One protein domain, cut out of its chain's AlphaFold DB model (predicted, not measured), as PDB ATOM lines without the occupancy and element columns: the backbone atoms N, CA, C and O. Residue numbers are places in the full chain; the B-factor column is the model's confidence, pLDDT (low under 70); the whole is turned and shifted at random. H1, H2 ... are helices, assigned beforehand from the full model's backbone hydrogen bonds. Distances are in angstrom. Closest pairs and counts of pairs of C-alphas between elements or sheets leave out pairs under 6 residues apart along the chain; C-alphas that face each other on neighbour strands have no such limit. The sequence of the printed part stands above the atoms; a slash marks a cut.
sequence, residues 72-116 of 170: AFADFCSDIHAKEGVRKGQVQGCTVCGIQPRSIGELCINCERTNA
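Overview. This is residues 72 to 116 of the 170 residues of an uncharacterized protein of Dendrothele bispora (strain CBS 962.96) (UniProt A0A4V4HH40). This is a small body with little regular structure: a long looped link, residues 88 to 108, winds through the space between two short helices, H1 near one end and H2 at the other. H1 stands across the longest axis, while H2 runs roughly along it. The printed part has 45 residues, of which 16 are in the two named helices, H1 then H2; the class is all helix, with no named strand. It is compact, with a radius of gyration of the C-alphas of 9.3 A, and only just rounded, spanning 27 by 18 by 13 A.

Along the chain. H1, the longest helix, covers residues 79 to 87, 12.3 A from C-alpha 79 at (32.414, -106.189, -17.395) to C-alpha 87. H2 covers residues 109 to 115, 9.9 A long, ending with C-alpha 115 at (30.174, -86.509, -13.877).

Arrangement. H1 and H2 are apart, with no C-alpha of the one within 8 A of the other. In both helices every O i to N i+4 pair is within hydrogen-bond range.

Size, cuts and confidence. The two farthest C-alphas, those of Lys 88 and Ala 116, are 28.1 A apart. The printed part has no cut, and the 21-residue link is long. Mean pLDDT of the printed part is 92.1; residue 116 is under 70.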
ATOM      1  N   ALA A  72      40.714-101.436 -17.322       87.06
ATOM      2  CA  ALA A  72      39.486-100.987 -17.988       87.06
ATOM      3  C   ALA A  72      38.193-101.502 -17.329       87.06
ATOM      4  O   ALA A  72      37.138-100.905 -17.516       87.06
ATOM      5  N   PHE A  73      38.277-102.587 -16.556       91.75
ATOM      6  CA  PHE A  73      37.166-103.173 -15.814       91.75
ATOM      7  C   PHE A  73      37.458-103.196 -14.311       91.75
ATOM      8  O   PHE A  73      37.070-104.143 -13.644       91.75
ATOM      9  N   ALA A  74      38.175-102.198 -13.778       91.06
ATOM     10  CA  ALA A  74      38.505-102.103 -12.350       91.06
ATOM     11  C   ALA A  74      39.168-103.383 -11.792       91.06
ATOM     12  O   ALA A  74      38.737-103.929 -10.782       91.06
ATOM     13  N   ASP A  75      40.189-103.885 -12.492       92.12
ATOM     14  CA  ASP A  75      40.928-105.117 -12.171       92.12
ATOM     15  C   ASP A  75      40.103-106.422 -12.283       92.12
ATOM     16  O   ASP A  75      40.558-107.498 -11.890       92.12
ATOM     17  N   PHE A  76      38.928-106.393 -12.921       94.94
ATOM     18  CA  PHE A  76      38.218-107.596 -13.371       94.94
ATOM     19  C   PHE A  76      38.622-107.986 -14.800       94.94
ATOM     20  O   PHE A  76      39.092-107.162 -15.583       94.94
ATOM     21  N   CYS A  77      38.467-109.261 -15.175       95.44
ATOM     22  CA  CYS A  77      38.800-109.698 -16.538       95.44
ATOM     23  C   CYS A  77      37.749-109.270 -17.581       95.44
ATOM     24  O   CYS A  77      38.064-109.200 -18.771       95.44
ATOM     25  N   SER A  78      36.525-108.954 -17.142       96.19
ATOM     26  CA  SER A  78      35.405-108.522 -17.982       96.19
ATOM     27  C   SER A  78      34.401-107.666 -17.204       96.19
ATOM     28  O   SER A  78      34.354-107.700 -15.973       96.19
ATOM     29  N   ASP A  79      33.545-106.952 -17.940       95.62
ATOM     30  CA  ASP A  79      32.414-106.189 -17.395       95.62
ATOM     31  C   ASP A  79      31.418-107.071 -16.618       95.62
ATOM     32  O   ASP A  79      30.929-106.694 -15.555       95.62
ATOM     33  N   ILE A  80      31.165-108.287 -17.111       97.44
ATOM     34  CA  ILE A  80      30.276-109.254 -16.453       97.44
ATOM     35  C   ILE A  80      30.839-109.629 -15.080       97.44
ATOM     36  O   ILE A  80      30.106-109.640 -14.093       97.44
ATOM     37  N   HIS A  81      32.146-109.890 -14.995       97.81
ATOM     38  CA  HIS A  81      32.786-110.237 -13.727       97.81
ATOM     39  C   HIS A  81      32.834-109.059 -12.753       97.81
ATOM     40  O   HIS A  81      32.668-109.271 -11.554       97.81
ATOM     41  N   ALA A  82      33.004-107.835 -13.255       96.94
ATOM     42  CA  ALA A  82      32.933-106.629 -12.439       96.94
ATOM     43  C   ALA A  82      31.553-106.482 -11.776       96.94
ATOM     44  O   ALA A  82      31.458-106.371 -10.552       96.94
ATOM     45  N   LYS A  83      30.479-106.575 -12.570       97.69
ATOM     46  CA  LYS A  83      29.089-106.536 -12.082       97.69
ATOM     47  C   LYS A  83      28.787-107.666 -11.103       97.69
ATOM     48  O   LYS A  83      28.166-107.450 -10.067       97.69
ATOM     49  N   GLU A  84      29.251-108.871 -11.412       98.00
ATOM     50  CA  GLU A  84      29.073-110.039 -10.555       98.00
ATOM     51  C   GLU A  84      29.792-109.880  -9.208       98.00
ATOM     52  O   GLU A  84      29.252-110.269  -8.172       98.00
ATOM     53  N   GLY A  85      30.981-109.270  -9.204       97.31
ATOM     54  CA  GLY A  85      31.720-108.946  -7.987       97.31
ATOM     55  C   GLY A  85      30.933-108.013  -7.068       97.31
ATOM     56  O   GLY A  85      30.868-108.258  -5.863       97.31
ATOM     57  N   VAL A  86      30.279-106.994  -7.635       97.81
ATOM     58  CA  VAL A  86      29.386-106.093  -6.889       97.81
ATOM     59  C   VAL A  86      28.146-106.836  -6.396       97.81
ATOM     60  O   VAL A  86      27.824-106.776  -5.213       97.81
ATOM     61  N   ARG A  87      27.483-107.604  -7.270       97.88
ATOM     62  CA  ARG A  87      26.267-108.368  -6.943       97.88
ATOM     63  C   ARG A  87      26.488-109.368  -5.806       97.88
ATOM     64  O   ARG A  87      25.603-109.567  -4.981       97.88
ATOM     65  N   LYS A  88      27.663-110.000  -5.759       97.38
ATOM     66  CA  LYS A  88      28.073-110.923  -4.688       97.38
ATOM     67  C   LYS A  88      28.606-110.219  -3.435       97.38
ATOM     68  O   LYS A  88      29.022-110.907  -2.506       97.38
ATOM     69  N   GLY A  89      28.658-108.886  -3.413       96.44
ATOM     70  CA  GLY A  89      29.206-108.110  -2.299       96.44
ATOM     71  C   GLY A  89      30.711-108.304  -2.088       96.44
ATOM     72  O   GLY A  89      31.216-108.074  -0.995       96.44
ATOM     73  N   GLN A  90      31.443-108.758  -3.110       95.75
ATOM     74  CA  GLN A  90      32.893-108.969  -3.025       95.75
ATOM     75  C   GLN A  90      33.673-107.661  -3.153       95.75
ATOM     76  O   GLN A  90      34.789-107.555  -2.651       95.75
ATOM     77  N   VAL A  91      33.081-106.676  -3.826       95.81
ATOM     78  CA  VAL A  91      33.598-105.316  -3.979       95.81
ATOM     79  C   VAL A  91      32.463-104.318  -3.796       95.81
ATOM     80  O   VAL A  91      31.293-104.642  -4.007       95.81
ATOM     81  N   GLN A  92      32.802-103.092  -3.408       97.12
ATOM     82  CA  GLN A  92      31.815-102.032  -3.239       97.12
ATOM     83  C   GLN A  92      31.328-101.516  -4.599       97.12
ATOM     84  O   GLN A  92      32.127-101.254  -5.502       97.12
ATOM     85  N   GLY A  93      30.013-101.342  -4.726       96.38
ATOM     86  CA  GLY A  93      29.383-100.746  -5.900       96.38
ATOM     87  C   GLY A  93      29.497 -99.220  -5.919       96.38
ATOM     88  O   GLY A  93      29.568 -98.567  -4.877       96.38
ATOM     89  N   CYS A  94      29.504 -98.652  -7.122       95.56
ATOM     90  CA  CYS A  94      29.397 -97.219  -7.380       95.56
ATOM     91  C   CYS A  94      28.209 -96.623  -6.618       95.56
ATOM     92  O   CYS A  94      27.101 -97.147  -6.711       95.56
ATOM     93  N   THR A  95      28.417 -95.512  -5.916       91.81
ATOM     94  CA  THR A  95      27.351 -94.843  -5.143       91.81
ATOM     95  C   THR A  95      26.223 -94.284  -6.010       91.81
ATOM     96  O   THR A  95      25.120 -94.090  -5.513       91.81
ATOM     97  N   VAL A  96      26.471 -94.065  -7.307       87.69
ATOM     98  CA  VAL A  96      25.476 -93.533  -8.253       87.69
ATOM     99  C   VAL A  96      24.666 -94.643  -8.919       87.69
ATOM    100  O   VAL A  96      23.443 -94.605  -8.883       87.69
ATOM    101  N   CYS A  97      25.315 -95.628  -9.552       92.75
ATOM    102  CA  CYS A  97      24.591 -96.661 -10.302       92.75
ATOM    103  C   CYS A  97      24.398 -97.975  -9.542       92.75
ATOM    104  O   CYS A  97      23.577 -98.781  -9.959       92.75
ATOM    105  N   GLY A  98      25.188 -98.251  -8.500       94.50
ATOM    106  CA  GLY A  98      25.149 -99.505  -7.737       94.50
ATOM    107  C   GLY A  98      25.536-100.778  -8.507       94.50
ATOM    108  O   GLY A  98      25.659-101.831  -7.897       94.50
ATOM    109  N   ILE A  99      25.738-100.705  -9.828       95.88
ATOM    110  CA  ILE A  99      25.924-101.871 -10.709       95.88
ATOM    111  C   ILE A  99      27.405-102.190 -10.937       95.88
ATOM    112  O   ILE A  99      27.799-103.351 -10.986       95.88
ATOM    113  N   GLN A 100      28.223-101.155 -11.121       96.50
ATOM    114  CA  GLN A 100      29.653-101.278 -11.416       96.50
ATOM    115  C   GLN A 100      30.486-101.074 -10.152       96.50
ATOM    116  O   GLN A 100      30.052-100.316  -9.279       96.50
ATOM    117  N   PRO A 101      31.677-101.684 -10.037       96.81
ATOM    118  CA  PRO A 101      32.536-101.485  -8.880       96.81
ATOM    119  C   PRO A 101      33.057-100.049  -8.808       96.81
ATOM    120  O   PRO A 101      33.195 -99.360  -9.824       96.81
ATOM    121  N   ARG A 102      33.369 -99.606  -7.590       94.62
ATOM    122  CA  ARG A 102      34.115 -98.366  -7.359       94.62
ATOM    123  C   ARG A 102      35.515 -98.502  -7.944       94.62
ATOM    124  O   ARG A 102      36.190 -99.507  -7.737       94.62
ATOM    125  N   SER A 103      35.938 -97.486  -8.680       90.00
ATOM    126  CA  SER A 103      37.247 -97.453  -9.340       90.00
ATOM    127  C   SER A 103      37.948 -96.109  -9.188       90.00
ATOM    128  O   SER A 103      39.173 -96.060  -9.198       90.00
ATOM    129  N   ILE A 104      37.182 -95.020  -9.072       85.75
ATOM    130  CA  ILE A 104      37.690 -93.660  -8.878       85.75
ATOM    131  C   ILE A 104      36.913 -93.068  -7.702       85.75
ATOM    132  O   ILE A 104      35.757 -92.672  -7.847       85.75
ATOM    133  N   GLY A 105      37.525 -93.087  -6.514       87.62
ATOM    134  CA  GLY A 105      36.838 -92.749  -5.267       87.62
ATOM    135  C   GLY A 105      35.583 -93.604  -5.071       87.62
ATOM    136  O   GLY A 105      35.644 -94.831  -5.083       87.62
ATOM    137  N   GLU A 106      34.434 -92.943  -4.952       91.12
ATOM    138  CA  GLU A 106      33.130 -93.572  -4.705       91.12
ATOM    139  C   GLU A 106      32.362 -93.952  -5.988       91.12
ATOM    140  O   GLU A 106      31.248 -94.486  -5.918       91.12
ATOM    141  N   LEU A 107      32.935 -93.677  -7.165       91.44
ATOM    142  CA  LEU A 107      32.288 -93.828  -8.468       91.44
ATOM    143  C   LEU A 107      32.949 -94.916  -9.325       91.44
ATOM    144  O   LEU A 107      34.131 -95.241  -9.177       91.44
ATOM    145  N   CYS A 108      32.178 -95.479 -10.259       93.50
ATOM    146  CA  CYS A 108      32.725 -96.301 -11.339       93.50
ATOM    147  C   CYS A 108      33.255 -95.429 -12.484       93.50
ATOM    148  O   CYS A 108      32.832 -94.286 -12.640       93.50
ATOM    149  N   ILE A 109      34.112 -96.000 -13.339       88.88
ATOM    150  CA  ILE A 109      34.741 -95.312 -14.482       88.88
ATOM    151  C   ILE A 109      33.710 -94.578 -15.354       88.88
ATOM    152  O   ILE A 109      33.955 -93.454 -15.782       88.88
ATOM    153  N   ASN A 110      32.552 -95.192 -15.612       89.31
ATOM    154  CA  ASN A 110      31.532 -94.603 -16.480       89.31
ATOM    155  C   ASN A 110      30.777 -93.460 -15.797       89.31
ATOM    156  O   ASN A 110      30.664 -92.393 -16.385       89.31
ATOM    157  N   CYS A 111      30.296 -93.660 -14.563       88.75
ATOM    158  CA  CYS A 111      29.623 -92.598 -13.811       88.75
ATOM    159  C   CYS A 111      30.565 -91.433 -13.534       88.75
ATOM    160  O   CYS A 111      30.131 -90.289 -13.590       88.75
ATOM    161  N   GLU A 112      31.845 -91.718 -13.293       88.31
ATOM    162  CA  GLU A 112      32.833 -90.661 -13.192       88.31
ATOM    163  C   GLU A 112      32.987 -89.932 -14.521       88.31
ATOM    164  O   GLU A 112      32.825 -88.733 -14.550       88.31
ATOM    165  N   ARG A 113      33.163 -90.602 -15.663       83.75
ATOM    166  CA  ARG A 113      33.207 -89.896 -16.961       83.75
ATOM    167  C   ARG A 113      31.954 -89.072 -17.260       83.75
ATOM    168  O   ARG A 113      32.043 -88.059 -17.938       83.75
ATOM    169  N   THR A 114      30.786 -89.511 -16.798       80.12
ATOM    170  CA  THR A 114      29.539 -88.749 -16.944       80.12
ATOM    171  C   THR A 114      29.491 -87.530 -16.016       80.12
ATOM    172  O   THR A 114      28.891 -86.518 -16.374       80.12
ATOM    173  N   ASN A 115      30.114 -87.608 -14.841       71.38
ATOM    174  CA  ASN A 115      30.174 -86.509 -13.877       71.38
ATOM    175  C   ASN A 115      31.350 -85.554 -14.149       71.38
ATOM    176  O   ASN A 115      31.208 -84.341 -13.996       71.38
ATOM    177  N   ALA A 116      32.479 -86.079 -14.615       66.38
ATOM    178  CA  ALA A 116      33.658 -85.377 -15.091       66.38
ATOM    179  C   ALA A 116      33.327 -84.662 -16.400       66.38
ATOM    180  O   ALA A 116      33.470 -85.206 -17.490       66.38
TER     181      ALA A 116